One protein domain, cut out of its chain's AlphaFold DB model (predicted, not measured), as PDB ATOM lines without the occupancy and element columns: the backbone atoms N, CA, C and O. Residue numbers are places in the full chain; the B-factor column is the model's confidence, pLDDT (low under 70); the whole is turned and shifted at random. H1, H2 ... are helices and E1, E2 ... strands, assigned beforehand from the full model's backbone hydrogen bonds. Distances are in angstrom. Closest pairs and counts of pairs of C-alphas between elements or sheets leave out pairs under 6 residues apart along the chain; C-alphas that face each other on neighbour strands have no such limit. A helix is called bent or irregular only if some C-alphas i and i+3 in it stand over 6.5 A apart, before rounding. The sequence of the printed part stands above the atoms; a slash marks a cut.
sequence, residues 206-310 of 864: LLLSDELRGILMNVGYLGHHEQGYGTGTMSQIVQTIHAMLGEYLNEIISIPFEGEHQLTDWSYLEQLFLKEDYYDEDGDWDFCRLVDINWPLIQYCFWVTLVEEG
ATOM      1  N   LEU A 206     -27.821 -33.594 -36.039       88.94
ATOM      2  CA  LEU A 206     -28.513 -33.470 -34.753       88.94
ATOM      3  C   LEU A 206     -28.605 -32.008 -34.318       88.94
ATOM      4  O   LEU A 206     -29.684 -31.538 -33.976       88.94
ATOM      5  N   LEU A 207     -27.494 -31.272 -34.399       95.06
ATOM      6  CA  LEU A 207     -27.454 -29.852 -34.058       95.06
ATOM      7  C   LEU A 207     -28.382 -29.025 -34.954       95.06
ATOM      8  O   LEU A 207     -29.100 -28.167 -34.454       95.06
ATOM      9  N   LEU A 208     -28.394 -29.296 -36.260       96.62
ATOM     10  CA  LEU A 208     -29.305 -28.649 -37.206       96.62
ATOM     11  C   LEU A 208     -30.769 -28.979 -36.900       96.62
ATOM     12  O   LEU A 208     -31.610 -28.086 -36.923       96.62
ATOM     13  N   SER A 209     -31.065 -30.234 -36.553       95.25
ATOM     14  CA  SER A 209     -32.419 -30.656 -36.175       95.25
ATOM     15  C   SER A 209     -32.897 -29.987 -34.889       95.25
ATOM     16  O   SER A 209     -34.055 -29.588 -34.808       95.25
ATOM     17  N   ASP A 210     -32.019 -29.823 -33.899       94.75
ATOM     18  CA  ASP A 210     -32.350 -29.136 -32.649       94.75
ATOM     19  C   ASP A 210     -32.635 -27.646 -32.879       94.75
ATOM     20  O   ASP A 210     -33.602 -27.114 -32.329       94.75
ATOM     21  N   GLU A 211     -31.842 -26.974 -33.721       95.50
ATOM     22  CA  GLU A 211     -32.115 -25.582 -34.099       95.50
ATOM     23  C   GLU A 211     -33.410 -25.459 -34.905       95.50
ATOM     24  O   GLU A 211     -34.239 -24.598 -34.607       95.50
ATOM     25  N   LEU A 212     -33.630 -26.352 -35.876       95.81
ATOM     26  CA  LEU A 212     -34.873 -26.408 -36.639       95.81
ATOM     27  C   LEU A 212     -36.074 -26.624 -35.714       95.81
ATOM     28  O   LEU A 212     -37.076 -25.937 -35.866       95.81
ATOM     29  N   ARG A 213     -35.976 -27.503 -34.710       95.00
ATOM     30  CA  ARG A 213     -37.043 -27.715 -33.721       95.00
ATOM     31  C   ARG A 213     -37.421 -26.418 -33.011       95.00
ATOM     32  O   ARG A 213     -38.605 -26.119 -32.899       95.00
ATOM     33  N   GLY A 214     -36.430 -25.634 -32.585       91.50
ATOM     34  CA  GLY A 214     -36.663 -24.325 -31.970       91.50
ATOM     35  C   GLY A 214     -37.352 -23.332 -32.911       91.50
ATOM     36  O   GLY A 214     -38.197 -22.558 -32.472       91.50
ATOM     37  N   ILE A 215     -37.043 -23.381 -34.210       92.06
ATOM     38  CA  ILE A 215     -37.732 -22.574 -35.227       92.06
ATOM     39  C   ILE A 215     -39.174 -23.057 -35.412       92.06
ATOM     40  O   ILE A 215     -40.090 -22.238 -35.458       92.06
ATOM     41  N   LEU A 216     -39.386 -24.373 -35.473       93.12
ATOM     42  CA  LEU A 216     -40.697 -24.970 -35.711       93.12
ATOM     43  C   LEU A 216     -41.694 -24.691 -34.584       93.12
ATOM     44  O   LEU A 216     -42.891 -24.574 -34.844       93.12
ATOM     45  N   MET A 217     -41.221 -24.515 -33.349       90.50
ATOM     46  CA  MET A 217     -42.075 -24.078 -32.240       90.50
ATOM     47  C   MET A 217     -42.784 -22.752 -32.537       90.50
ATOM     48  O   MET A 217     -43.929 -22.569 -32.126       90.50
ATOM     49  N   ASN A 218     -42.160 -21.858 -33.311       86.12
ATOM     50  CA  ASN A 218     -42.770 -20.581 -33.676       86.12
ATOM     51  C   ASN A 218     -43.971 -20.767 -34.616       86.12
ATOM     52  O   ASN A 218     -44.948 -20.036 -34.509       86.12
ATOM     53  N   VAL A 219     -43.947 -21.790 -35.475       88.19
ATOM     54  CA  VAL A 219     -45.059 -22.125 -36.384       88.19
ATOM     55  C   VAL A 219     -46.046 -23.134 -35.783       88.19
ATOM     56  O   VAL A 219     -46.850 -23.726 -36.495       88.19
ATOM     57  N   GLY A 220     -46.010 -23.327 -34.460       88.56
ATOM     58  CA  GLY A 220     -46.987 -24.135 -33.727       88.56
ATOM     59  C   GLY A 220     -46.636 -25.615 -33.576       88.56
ATOM     60  O   GLY A 220     -47.510 -26.401 -33.218       88.56
ATOM     61  N   TYR A 221     -45.386 -26.018 -33.820       93.31
ATOM     62  CA  TYR A 221     -44.927 -27.367 -33.485       93.31
ATOM     63  C   TYR A 221     -44.741 -27.527 -31.966       93.31
ATOM     64  O   TYR A 221     -44.015 -26.763 -31.332       93.31
ATOM     65  N   LEU A 222     -45.372 -28.545 -31.385       91.38
ATOM     66  CA  LEU A 222     -45.415 -28.808 -29.942       91.38
ATOM     67  C   LEU A 222     -44.704 -30.114 -29.536       91.38
ATOM     68  O   LEU A 222     -44.757 -30.493 -28.368       91.38
ATOM     69  N   GLY A 223     -44.024 -30.797 -30.462       92.62
ATOM     70  CA  GLY A 223     -43.496 -32.146 -30.229       92.62
ATOM     71  C   GLY A 223     -44.472 -33.235 -30.677       92.62
ATOM     72  O   GLY A 223     -45.164 -33.092 -31.681       92.62
ATOM     73  N   HIS A 224     -44.562 -34.313 -29.911       92.25
ATOM     74  CA  HIS A 224     -45.632 -35.286 -30.092       92.25
ATOM     75  C   HIS A 224     -46.975 -34.691 -29.626       92.25
ATOM     76  O   HIS A 224     -47.079 -34.187 -28.507       92.25
ATOM     77  N   HIS A 225     -47.994 -34.743 -30.481       91.00
ATOM     78  CA  HIS A 225     -49.329 -34.209 -30.235       91.00
ATOM     79  C   HIS A 225     -50.378 -35.304 -30.461       91.00
ATOM     80  O   HIS A 225     -50.725 -35.609 -31.599       91.00
ATOM     81  N   GLU A 226     -50.912 -35.866 -29.372       87.38
ATOM     82  CA  GLU A 226     -51.842 -37.016 -29.382       87.38
ATOM     83  C   GLU A 226     -53.100 -36.788 -30.246       87.38
ATOM     84  O   GLU A 226     -53.684 -37.710 -30.816       87.38
ATOM     85  N   GLN A 227     -53.543 -35.533 -30.371       88.81
ATOM     86  CA  GLN A 227     -54.712 -35.182 -31.186       88.81
ATOM     87  C   GLN A 227     -54.375 -34.988 -32.673       88.81
ATOM     88  O   GLN A 227     -55.269 -34.732 -33.477       88.81
ATOM     89  N   GLY A 228     -53.103 -35.129 -33.047       89.56
ATOM     90  CA  GLY A 228     -52.584 -34.807 -34.369       89.56
ATOM     91  C   GLY A 228     -52.487 -33.301 -34.609       89.56
ATOM     92  O   GLY A 228     -53.102 -32.488 -33.915       89.56
ATOM     93  N   TYR A 229     -51.681 -32.904 -35.583       88.81
ATOM     94  CA  TYR A 229     -51.574 -31.504 -35.982       88.81
ATOM     95  C   TYR A 229     -52.708 -31.099 -36.932       88.81
ATOM     96  O   TYR A 229     -53.099 -31.850 -37.822       88.81
ATOM     97  N   GLY A 230     -53.224 -29.877 -36.775       88.75
ATOM     98  CA  GLY A 230     -54.179 -29.300 -37.722       88.75
ATOM     99  C   GLY A 230     -53.522 -28.977 -39.069       88.75
ATOM    100  O   GLY A 230     -52.344 -28.624 -39.124       88.75
ATOM    101  N   THR A 231     -54.286 -29.038 -40.163       83.50
ATOM    102  CA  THR A 231     -53.777 -28.852 -41.540       83.50
ATOM    103  C   THR A 231     -53.033 -27.532 -41.753       83.50
ATOM    104  O   THR A 231     -52.001 -27.511 -42.420       83.50
ATOM    105  N   GLY A 232     -53.506 -26.438 -41.146       87.06
ATOM    106  CA  GLY A 232     -52.831 -25.137 -41.198       87.06
ATOM    107  C   GLY A 232     -51.440 -25.160 -40.558       87.06
ATOM    108  O   GLY A 232     -50.474 -24.718 -41.175       87.06
ATOM    109  N   THR A 233     -51.324 -25.732 -39.356       89.19
ATOM    110  CA  THR A 233     -50.049 -25.888 -38.638       89.19
ATOM    111  C   THR A 233     -49.097 -26.813 -39.391       89.19
ATOM    112  O   THR A 233     -47.930 -26.476 -39.570       89.19
ATOM    113  N   MET A 234     -49.594 -27.945 -39.904       87.75
ATOM    114  CA  MET A 234     -48.784 -28.871 -40.705       87.75
ATOM    115  C   MET A 234     -48.202 -28.190 -41.943       87.75
ATOM    116  O   MET A 234     -47.008 -28.313 -42.196       87.75
ATOM    117  N   SER A 235     -49.011 -27.412 -42.669       85.31
ATOM    118  CA  SER A 235     -48.551 -26.662 -43.842       85.31
ATOM    119  C   SER A 235     -47.410 -25.697 -43.495       85.31
ATOM    120  O   SER A 235     -46.389 -25.677 -44.180       85.31
ATOM    121  N   GLN A 236     -47.521 -24.960 -42.384       88.25
ATOM    122  CA  GLN A 236     -46.465 -24.041 -41.939       88.25
ATOM    123  C   GLN A 236     -45.189 -24.770 -41.493       88.25
ATOM    124  O   GLN A 236     -44.084 -24.324 -41.814       88.25
ATOM    125  N   ILE A 237     -45.322 -25.904 -40.795       91.31
ATOM    126  CA  ILE A 237     -44.186 -26.760 -40.421       91.31
ATOM    127  C   ILE A 237     -43.446 -27.209 -41.680       91.31
ATOM    128  O   ILE A 237     -42.239 -27.010 -41.792       91.31
ATOM    129  N   VAL A 238     -44.169 -27.761 -42.653       89.06
ATOM    130  CA  VAL A 238     -43.585 -28.293 -43.888       89.06
ATOM    131  C   VAL A 238     -42.912 -27.193 -44.697       89.06
ATOM    132  O   VAL A 238     -41.764 -27.364 -45.100       89.06
ATOM    133  N   GLN A 239     -43.556 -26.037 -44.862       87.81
ATOM    134  CA  GLN A 239     -42.951 -24.870 -45.517       87.81
ATOM    135  C   GLN A 239     -41.638 -24.450 -44.849       87.81
ATOM    136  O   GLN A 239     -40.656 -24.164 -45.532       87.81
ATOM    137  N   THR A 240     -41.597 -24.463 -43.517       90.81
ATOM    138  CA  THR A 240     -40.394 -24.103 -42.758       90.81
ATOM    139  C   THR A 240     -39.276 -25.127 -42.953       90.81
ATOM    140  O   THR A 240     -38.125 -24.747 -43.153       90.81
ATOM    141  N   ILE A 241     -39.599 -26.424 -42.942       92.19
ATOM    142  CA  ILE A 241     -38.635 -27.502 -43.212       92.19
ATOM    143  C   ILE A 241     -38.086 -27.379 -44.643       92.19
ATOM    144  O   ILE A 241     -36.872 -27.443 -44.838       92.19
ATOM    145  N   HIS A 242     -38.953 -27.130 -45.630       89.06
ATOM    146  CA  HIS A 242     -38.552 -26.903 -47.021       89.06
ATOM    147  C   HIS A 242     -37.619 -25.710 -47.184       89.06
ATOM    148  O   HIS A 242     -36.660 -25.801 -47.938       89.06
ATOM    149  N   ALA A 243     -37.856 -24.604 -46.479       88.06
ATOM    150  CA  ALA A 243     -36.964 -23.449 -46.552       88.06
ATOM    151  C   ALA A 243     -35.528 -23.788 -46.093       88.06
ATOM    152  O   ALA A 243     -34.564 -23.212 -46.596       88.06
ATOM    153  N   MET A 244     -35.371 -24.750 -45.172       91.62
ATOM    154  CA  MET A 244     -34.059 -25.171 -44.658       91.62
ATOM    155  C   MET A 244     -33.402 -26.295 -45.451       91.62
ATOM    156  O   MET A 244     -32.180 -26.369 -45.460       91.62
ATOM    157  N   LEU A 245     -34.183 -27.196 -46.046       88.31
ATOM    158  CA  LEU A 245     -33.672 -28.393 -46.729       88.31
ATOM    159  C   LEU A 245     -33.779 -28.308 -48.257       88.31
ATOM    160  O   LEU A 245     -33.172 -29.111 -48.957       88.31
ATOM    161  N   GLY A 246     -34.515 -27.326 -48.776       79.19
ATOM    162  CA  GLY A 246     -34.606 -27.009 -50.196       79.19
ATOM    163  C   GLY A 246     -35.042 -28.186 -51.067       79.19
ATOM    164  O   GLY A 246     -35.951 -28.944 -50.723       79.19
ATOM    165  N   GLU A 247     -34.379 -28.311 -52.215       74.00
ATOM    166  CA  GLU A 247     -34.632 -29.338 -53.231       74.00
ATOM    167  C   GLU A 247     -34.231 -30.747 -52.757       74.00
ATOM    168  O   GLU A 247     -34.869 -31.721 -53.151       74.00
ATOM    169  N   TYR A 248     -33.279 -30.869 -51.824       77.56
ATOM    170  CA  TYR A 248     -32.828 -32.160 -51.283       77.56
ATOM    171  C   TYR A 248     -33.933 -32.915 -50.543       77.56
ATOM    172  O   TYR A 248     -33.959 -34.146 -50.528       77.56
ATOM    173  N   LEU A 249     -34.877 -32.184 -49.947       78.69
ATOM    174  CA  LEU A 249     -36.051 -32.793 -49.335       78.69
ATOM    175  C   LEU A 249     -36.921 -33.509 -50.380       78.69
ATOM    176  O   LEU A 249     -37.388 -34.615 -50.122       78.69
ATOM    177  N   ASN A 250     -37.073 -32.912 -51.567       74.75
ATOM    178  CA  ASN A 250     -37.850 -33.472 -52.676       74.75
ATOM    179  C   ASN A 250     -37.156 -34.673 -53.329       74.75
ATOM    180  O   ASN A 250     -37.822 -35.583 -53.809       74.75
ATOM    181  N   GLU A 251     -35.823 -34.691 -53.362       72.38
ATOM    182  CA  GLU A 251     -35.073 -35.828 -53.906       72.38
ATOM    183  C   GLU A 251     -35.176 -37.072 -53.014       72.38
ATOM    184  O   GLU A 251     -35.223 -38.198 -53.511       72.38
ATOM    185  N   ILE A 252     -35.218 -36.877 -51.691       70.56
ATOM    186  CA  ILE A 252     -35.290 -37.965 -50.706       70.56
ATOM    187  C   ILE A 252     -36.723 -38.479 -50.554       70.56
ATOM    188  O   ILE A 252     -36.944 -39.682 -50.400       70.56
ATOM    189  N   ILE A 253     -37.698 -37.574 -50.584       70.81
ATOM    190  CA  ILE A 253     -39.118 -37.892 -50.480       70.81
ATOM    191  C   ILE A 253     -39.643 -38.008 -51.910       70.81
ATOM    192  O   ILE A 253     -40.039 -37.009 -52.489       70.81
ATOM    193  N   SER A 254     -39.593 -39.223 -52.474       57.06
ATOM    194  CA  SER A 254     -39.848 -39.599 -53.882       57.06
ATOM    195  C   SER A 254     -41.213 -39.184 -54.475       57.06
ATOM    196  O   SER A 254     -41.976 -40.032 -54.942       57.06
ATOM    197  N   ILE A 255     -41.545 -37.896 -54.480       53.72
ATOM    198  CA  ILE A 255     -42.747 -37.317 -55.080       53.72
ATOM    199  C   ILE A 255     -42.293 -36.074 -55.864       53.72
ATOM    200  O   ILE A 255     -41.771 -35.137 -55.260       53.72
ATOM    201  N   PRO A 256     -42.449 -36.044 -57.203       45.44
ATOM    202  CA  PRO A 256     -42.047 -34.898 -58.010       45.44
ATOM    203  C   PRO A 256     -42.834 -33.653 -57.585       45.44
ATOM    204  O   PRO A 256     -44.058 -33.613 -57.706       45.44
ATOM    205  N   PHE A 257     -42.131 -32.633 -57.096       47.19
ATOM    206  CA  PHE A 257     -42.712 -31.331 -56.774       47.19
ATOM    207  C   PHE A 257     -42.919 -30.533 -58.074       47.19
ATOM    208  O   PHE A 257     -42.112 -29.677 -58.428       47.19
ATOM    209  N   GLU A 258     -43.973 -30.836 -58.836       42.38
ATOM    210  CA  GLU A 258     -44.347 -30.072 -60.035       42.38
ATOM    211  C   GLU A 258     -45.526 -29.122 -59.738       42.38
ATOM    212  O   GLU A 258     -46.683 -29.428 -60.014       42.38
ATOM    213  N   GLY A 259     -45.230 -27.932 -59.197       49.31
ATOM    214  CA  GLY A 259     -46.145 -26.775 -59.197       49.31
ATOM    215  C   GLY A 259     -46.562 -26.208 -57.830       49.31
ATOM    216  O   GLY A 259     -46.341 -26.799 -56.780       49.31
ATOM    217  N   GLU A 260     -47.211 -25.033 -57.851       46.00
ATOM    218  CA  GLU A 260     -47.741 -24.290 -56.680       46.00
ATOM    219  C   GLU A 260     -48.941 -24.976 -55.970       46.00
ATOM    220  O   GLU A 260     -49.569 -24.417 -55.067       46.00
ATOM    221  N   HIS A 261     -49.267 -26.213 -56.342       43.75
ATOM    222  CA  HIS A 261     -50.344 -27.031 -55.783       43.75
ATOM    223  C   HIS A 261     -49.770 -28.444 -55.553       43.75
ATOM    224  O   HIS A 261     -49.450 -29.105 -56.526       43.75
ATOM    225  N   GLN A 262     -49.579 -29.005 -54.356       53.88
ATOM    226  CA  GLN A 262     -50.091 -28.708 -53.021       53.88
ATOM    227  C   GLN A 262     -49.102 -29.252 -51.961       53.88
ATOM    228  O   GLN A 262     -48.912 -30.459 -51.862       53.88
ATOM    229  N   LEU A 263     -48.603 -28.399 -51.055       52.50
ATOM    230  CA  LEU A 263     -47.963 -28.791 -49.774       52.50
ATOM    231  C   LEU A 263     -48.916 -29.560 -48.819       52.50
ATOM    232  O   LEU A 263     -48.613 -29.769 -47.648       52.50
ATOM    233  N   THR A 264     -50.095 -29.937 -49.315       53.88
ATOM    234  CA  THR A 264     -51.155 -30.684 -48.638       53.88
ATOM    235  C   THR A 264     -51.372 -32.072 -49.244       53.88
ATOM    236  O   THR A 264     -52.362 -32.712 -48.897       53.88
ATOM    237  N   ASP A 265     -50.495 -32.543 -50.143       66.94
ATOM    238  CA  ASP A 265     -50.523 -33.946 -50.565       66.94
ATOM    239  C   ASP A 265     -50.242 -34.830 -49.346       66.94
ATOM    240  O   ASP A 265     -49.158 -34.806 -48.758       66.94
ATOM    241  N   TRP A 266     -51.256 -35.595 -48.951       65.69
ATOM    242  CA  TRP A 266     -51.182 -36.485 -47.806       65.69
ATOM    243  C   TRP A 266     -49.986 -37.429 -47.908       65.69
ATOM    244  O   TRP A 266     -49.260 -37.563 -46.933       65.69
ATOM    245  N   SER A 267     -49.691 -37.989 -49.082       68.12
ATOM    246  CA  SER A 267     -48.578 -38.936 -49.261       68.12
ATOM    247  C   SER A 267     -47.195 -38.334 -48.958       68.12
ATOM    248  O   SER A 267     -46.271 -39.044 -48.552       68.12
ATOM    249  N   TYR A 268     -47.065 -37.015 -49.108       70.12
ATOM    250  CA  TYR A 268     -45.871 -36.254 -48.765       70.12
ATOM    251  C   TYR A 268     -45.781 -35.999 -47.253       70.12
ATOM    252  O   TYR A 268     -44.759 -36.274 -46.616       70.12
ATOM    253  N   LEU A 269     -46.887 -35.550 -46.647       70.31
ATOM    254  CA  LEU A 269     -46.993 -35.326 -45.199       70.31
ATOM    255  C   LEU A 269     -46.754 -36.612 -44.400       70.31
ATOM    256  O   LEU A 269     -46.107 -36.606 -43.357       70.31
ATOM    257  N   GLU A 270     -47.229 -37.728 -44.931       71.94
ATOM    258  CA  GLU A 270     -47.122 -39.060 -44.355       71.94
ATOM    259  C   GLU A 270     -45.686 -39.580 -44.184       71.94
ATOM    260  O   GLU A 270     -45.470 -40.499 -43.397       71.94
ATOM    261  N   GLN A 271     -44.717 -39.029 -44.917       76.19
ATOM    262  CA  GLN A 271     -43.302 -39.397 -44.783       76.19
ATOM    263  C   GLN A 271     -42.576 -38.487 -43.787       76.19
ATOM    264  O   GLN A 271     -41.726 -38.948 -43.019       76.19
ATOM    265  N   LEU A 272     -42.939 -37.199 -43.781       79.81
ATOM    266  CA  LEU A 272     -42.375 -36.182 -42.893       79.81
ATOM    267  C   LEU A 272     -42.863 -36.296 -41.453       79.81
ATOM    268  O   LEU A 272     -42.157 -35.852 -40.550       79.81
ATOM    269  N   PHE A 273     -44.040 -36.875 -41.236       84.62
ATOM    270  CA  PHE A 273     -44.637 -37.031 -39.920       84.62
ATOM    271  C   PHE A 273     -44.784 -38.505 -39.529       84.62
ATOM    272  O   PHE A 273     -45.020 -39.378 -40.360       84.62
ATOM    273  N   LEU A 274     -44.666 -38.778 -38.232       79.81
ATOM    274  CA  LEU A 274     -45.093 -40.025 -37.620       79.81
ATOM    275  C   LEU A 274     -46.619 -40.094 -37.623       79.81
ATOM    276  O   LEU A 274     -47.305 -39.111 -37.325       79.81
ATOM    277  N   LYS A 275     -47.124 -41.280 -37.948       83.62
ATOM    278  CA  LYS A 275     -48.546 -41.582 -38.037       83.62
ATOM    279  C   LYS A 275     -49.002 -42.387 -36.835       83.62
ATOM    280  O   LYS A 275     -48.299 -43.306 -36.418       83.62
ATOM    281  N   GLU A 276     -50.210 -42.108 -36.374       83.50
ATOM    282  CA  GLU A 276     -50.963 -43.002 -35.502       83.50
ATOM    283  C   GLU A 276     -52.342 -43.265 -36.103       83.50
ATOM    284  O   GLU A 276     -53.057 -42.339 -36.503       83.50
ATOM    285  N   ASP A 277     -52.689 -44.548 -36.178       80.25
ATOM    286  CA  ASP A 277     -54.005 -44.995 -36.617       80.25
ATOM    287  C   ASP A 277     -55.020 -44.709 -35.507       80.25
ATOM    288  O   ASP A 277     -54.848 -45.146 -34.365       80.25
ATOM    289  N   TYR A 278     -56.082 -43.975 -35.837       73.75
ATOM    290  CA  TYR A 278     -57.201 -43.748 -34.933       73.75
ATOM    291  C   TYR A 278     -58.391 -44.606 -35.366       73.75
ATOM    292  O   TYR A 278     -58.902 -44.455 -36.476       73.75
ATOM    293  N   TYR A 279     -58.823 -45.487 -34.467       72.69
ATOM    294  CA  TYR A 279     -60.050 -46.269 -34.607       72.69
ATOM    295  C   TYR A 279     -61.168 -45.557 -33.846       72.69
ATOM    296  O   TYR A 279     -60.945 -45.099 -32.718       72.69
ATOM    297  N   ASP A 280     -62.345 -45.437 -34.451       74.50
ATOM    298  CA  ASP A 280     -63.521 -44.917 -33.752       74.50
ATOM    299  C   ASP A 280     -64.071 -45.928 -32.720       74.50
ATOM    300  O   ASP A 280     -63.546 -47.033 -32.550       74.50
ATOM    301  N   GLU A 281     -65.111 -45.533 -31.971       78.50
ATOM    302  CA  GLU A 281     -65.742 -46.397 -30.955       78.50
ATOM    303  C   GLU A 281     -66.364 -47.674 -31.551       78.50
ATOM    304  O   GLU A 281     -66.536 -48.660 -30.829       78.50
ATOM    305  N   ASP A 282     -66.651 -47.675 -32.856       78.94
ATOM    306  CA  ASP A 282     -67.208 -48.806 -33.596       78.94
ATOM    307  C   ASP A 282     -66.108 -49.728 -34.173       78.94
ATOM    308  O   ASP A 282     -66.397 -50.829 -34.648       78.94
ATOM    309  N   GLY A 283     -64.830 -49.342 -34.039       68.81
ATOM    310  CA  GLY A 283     -63.670 -50.088 -34.522       68.81
ATOM    311  C   GLY A 283     -63.414 -49.929 -36.021       68.81
ATOM    312  O   GLY A 283     -62.566 -50.645 -36.567       68.81
ATOM    313  N   ASP A 284     -64.113 -49.003 -36.675       70.25
ATOM    314  CA  ASP A 284     -63.897 -48.662 -38.070       70.25
ATOM    315  C   ASP A 284     -62.696 -47.704 -38.195       70.25
ATOM    316  O   ASP A 284     -62.362 -46.907 -37.308       70.25
ATOM    317  N   TRP A 285     -61.952 -47.866 -39.292       61.56
ATOM    318  CA  TRP A 285     -60.746 -47.086 -39.566       61.56
ATOM    319  C   TRP A 285     -61.166 -45.698 -40.045       61.56
ATOM    320  O   TRP A 285     -61.456 -45.514 -41.227       61.56
ATOM    321  N   ASP A 286     -61.252 -44.750 -39.114       59.19
ATOM    322  CA  ASP A 286     -61.853 -43.452 -39.404       59.19
ATOM    323  C   ASP A 286     -60.805 -42.510 -40.033       59.19
ATOM    324  O   ASP A 286     -61.000 -42.054 -41.157       59.19
ATOM    325  N   PHE A 287     -59.633 -42.282 -39.404       67.12
ATOM    326  CA  PHE A 287     -58.582 -41.395 -39.951       67.12
ATOM    327  C   PHE A 287     -57.162 -41.669 -39.402       67.12
ATOM    328  O   PHE A 287     -56.981 -42.018 -38.238       67.12
ATOM    329  N   CYS A 288     -56.126 -41.406 -40.213       74.25
ATOM    330  CA  CYS A 288     -54.723 -41.367 -39.775       74.25
ATOM    331  C   CYS A 288     -54.366 -39.976 -39.221       74.25
ATOM    332  O   CYS A 288     -54.575 -38.961 -39.893       74.25
ATOM    333  N   ARG A 289     -53.783 -39.911 -38.017       83.94
ATOM    334  CA  ARG A 289     -53.309 -38.656 -37.410       83.94
ATOM    335  C   ARG A 289     -51.800 -38.527 -37.557       83.94
ATOM    336  O   ARG A 289     -51.061 -39.471 -37.304       83.94
ATOM    337  N   LEU A 290     -51.343 -37.337 -37.939       84.69
ATOM    338  CA  LEU A 290     -49.924 -36.992 -37.973       84.69
ATOM    339  C   LEU A 290     -49.551 -36.375 -36.627       84.69
ATOM    340  O   LEU A 290     -49.957 -35.251 -36.323       84.69
ATOM    341  N   VAL A 291     -48.853 -37.151 -35.800       90.88
ATOM    342  CA  VAL A 291     -48.680 -36.864 -34.367       90.88
ATOM    343  C   VAL A 291     -47.338 -36.231 -34.035       90.88
ATOM    344  O   VAL A 291     -47.232 -35.531 -33.038       90.88
ATOM    345  N   ASP A 292     -46.306 -36.436 -34.851       93.50
ATOM    346  CA  ASP A 292     -44.985 -35.836 -34.640       93.50
ATOM    347  C   ASP A 292     -44.209 -35.775 -35.959       93.50
ATOM    348  O   ASP A 292     -44.604 -36.401 -36.930       93.50
ATOM    349  N   ILE A 293     -43.098 -35.050 -36.011       91.75
ATOM    350  CA  ILE A 293     -42.169 -35.052 -37.141       91.75
ATOM    351  C   ILE A 293     -41.299 -36.311 -37.077       91.75
ATOM    352  O   ILE A 293     -40.798 -36.701 -36.022       91.75
ATOM    353  N   ASN A 294     -41.048 -36.921 -38.231       86.12
ATOM    354  CA  ASN A 294     -40.083 -37.996 -38.406       86.12
ATOM    355  C   ASN A 294     -38.648 -37.442 -38.311       86.12
ATOM    356  O   ASN A 294     -37.940 -37.282 -39.304       86.12
ATOM    357  N   TRP A 295     -38.211 -37.108 -37.095       88.94
ATOM    358  CA  TRP A 295     -36.888 -36.535 -36.834       88.94
ATOM    359  C   TRP A 295     -35.715 -37.353 -37.392       88.94
ATOM    360  O   TRP A 295     -34.784 -36.725 -37.900       88.94
ATOM    361  N   PRO A 296     -35.722 -38.702 -37.361       82.62
ATOM    362  CA  PRO A 296     -34.696 -39.494 -38.036       82.62
ATOM    363  C   PRO A 296     -34.584 -39.189 -39.536       82.62
ATOM    364  O   PRO A 296     -33.473 -39.050 -40.047       82.62
ATOM    365  N   LEU A 297     -35.716 -39.019 -40.231       79.12
ATOM    366  CA  LEU A 297     -35.724 -38.612 -41.637       79.12
ATOM    367  C   LEU A 297     -35.163 -37.196 -41.808       79.12
ATOM    368  O   LEU A 297     -34.306 -36.986 -42.657       79.12
ATOM    369  N   ILE A 298     -35.568 -36.237 -40.971       85.88
ATOM    370  CA  ILE A 298     -35.047 -34.859 -41.026       85.88
ATOM    371  C   ILE A 298     -33.525 -34.818 -40.832       85.88
ATOM    372  O   ILE A 298     -32.817 -34.120 -41.559       85.88
ATOM    373  N   GLN A 299     -33.001 -35.601 -39.890       85.50
ATOM    374  CA  GLN A 299     -31.559 -35.735 -39.670       85.50
ATOM    375  C   GLN A 299     -30.867 -36.338 -40.895       85.50
ATOM    376  O   GLN A 299     -29.797 -35.878 -41.288       85.50
ATOM    377  N   TYR A 300     -31.482 -37.332 -41.535       79.00
ATOM    378  CA  TYR A 300     -30.973 -37.882 -42.787       79.00
ATOM    379  C   TYR A 300     -30.976 -36.844 -43.923       79.00
ATOM    380  O   TYR A 300     -29.988 -36.724 -44.645       79.00
ATOM    381  N   CYS A 301     -32.016 -36.020 -44.040       82.75
ATOM    382  CA  CYS A 301     -32.058 -34.951 -45.036       82.75
ATOM    383  C   CYS A 301     -30.976 -33.889 -44.792       82.75
ATOM    384  O   CYS A 301     -30.297 -33.477 -45.732       82.75
ATOM    385  N   PHE A 302     -30.741 -33.488 -43.537       91.19
ATOM    386  CA  PHE A 302     -29.623 -32.598 -43.206       91.19
ATOM    387  C   PHE A 302     -28.275 -33.225 -43.527       91.19
ATOM    388  O   PHE A 302     -27.377 -32.530 -43.992       91.19
ATOM    389  N   TRP A 303     -28.128 -34.526 -43.283       85.31
ATOM    390  CA  TRP A 303     -26.927 -35.257 -43.650       85.31
ATOM    391  C   TRP A 303     -26.638 -35.143 -45.154       85.31
ATOM    392  O   TRP A 303     -25.541 -34.739 -45.532       85.31
ATOM    393  N   VAL A 304     -27.630 -35.438 -45.998       82.25
ATOM    394  CA  VAL A 304     -27.510 -35.310 -47.460       82.25
ATOM    395  C   VAL A 304     -27.197 -33.867 -47.851       82.25
ATOM    396  O   VAL A 304     -26.226 -33.633 -48.560       82.25
ATOM    397  N   THR A 305     -27.925 -32.898 -47.295       90.88
ATOM    398  CA  THR A 305     -27.707 -31.468 -47.573       90.88
ATOM    399  C   THR A 305     -26.272 -31.037 -47.242       90.88
ATOM    400  O   THR A 305     -25.627 -30.354 -48.026       90.88
ATOM    401  N   LEU A 306     -25.719 -31.473 -46.104       91.94
ATOM    402  CA  LEU A 306     -24.335 -31.174 -45.711       91.94
ATOM    403  C   LEU A 306     -23.298 -31.742 -46.690       91.94
ATOM    404  O   LEU A 306     -22.222 -31.163 -46.847       91.94
ATOM    405  N   VAL A 307     -23.588 -32.885 -47.303       87.62
ATOM    406  CA  VAL A 307     -22.712 -33.519 -48.291       87.62
ATOM    407  C   VAL A 307     -22.801 -32.800 -49.632       87.62
ATOM    408  O   VAL A 307     -21.769 -32.440 -50.192       87.62
ATOM    409  N   GLU A 308     -24.017 -32.558 -50.115       88.38
ATOM    410  CA  GLU A 308     -24.264 -31.937 -51.419       88.38
ATOM    411  C   GLU A 308     -23.786 -30.478 -51.465       88.38
ATOM    412  O   GLU A 308     -23.152 -30.056 -52.431       88.38
ATOM    413  N   GLU A 309     -23.954 -29.730 -50.370       91.56
ATOM    414  CA  GLU A 309     -23.404 -28.373 -50.216       91.56
ATOM    415  C   GLU A 309     -21.876 -28.364 -49.998       91.56
ATOM    416  O   GLU A 309     -21.249 -27.310 -49.838       91.56
ATOM    417  N   GLY A 310     -21.245 -29.542 -49.952       92.19
ATOM    418  CA  GLY A 310     -19.806 -29.699 -49.758       92.19
ATOM    419  C   GLY A 310     -19.322 -29.244 -48.384       92.19
ATOM    420  O   GLY A 310     -18.138 -28.967 -48.218       92.19
TER     421      GLY A 310
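This is residues 206 to 310 of the 864 residues of an uncharacterized protein of Legionella spiritensis (UniProt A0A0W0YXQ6). Look first for a body of three helices, H1, H2 and H4, with H4 packed on both H1 and the kinked far part of H2; from this body a two-stranded hairpin, E1 and E2, runs away as an arm, with short H3 at its base. The turn of that arm makes one end of the longest axis and the end of H4 the other. The printed part has 105 residues with four named helices and two strands, in the order H1, H2, H3, E1, E2, H4; the sheet is E1 - E2, antiparallel, and the class is mixed. It is compact, with a radius of gyration of the C-alphas of 14.5 A, and elongated, spanning 54 by 30 by 21 A.

Start with H1, residues 206 to 218, and H2, residues 231 to 252: they form a helical hairpin and only just touch, with 3 pairs of C-alphas within 8 A, the closest those of Leu 216 and Ile 237 at 6.1 A, at a shallow tilt of 29 degrees, opposite ways. H2 is irregular, C-alphas 244 and 247 being 9.5 A apart, and has a kink of 108 degrees near residue 245. With residues 245 to 252 alone it touches H4, residues 295 to 308; the closest C-alphas are those of Leu 249 and Cys 301, 6.3 A. H1 touches H4 with residues 206 to 209 alone, Leu 206 and Gln 299 having the closest C-alphas, 6.2 A, at a steep tilt of 62 degrees. H3, residues 266 to 272, is close to but not clearly touching H2, the closest C-alphas being those of Val 238 and Leu 269, 7.9 A. E1, residues 273 to 279, and E2, residues 285 to 293, form a hairpin at 153 degrees; N 274 and O 292, 2.7 A, and N 276 and O 289, 2.9 A, are within hydrogen-bond range. H2 and E2 are near each other, while H1 is apart from both strands. Every O i to N i+4 pair is within hydrogen-bond range in H4, but 8 of 9 in H1, 14 of 18 in H2 and 2 of 3 in H3.

Find C-alpha 206 at (-28.513, -33.470, -34.753); from there H1 runs 19.2 A. H2 spans 22.6 A, H3 10.1 A, E1 18.7 A and E2 22.3 A. H4 runs 19.8 A to C-alpha 308 at (-24.264, -31.937, -51.419).

The C-alphas farthest apart are those of Asp 282 and Gly 310, 53.6 A. The printed part has no cut. The links H1 to H2 and H2 to H3 are long. Confidence is low, under 70, at residues 254 to 267, 283 and 285 to 287.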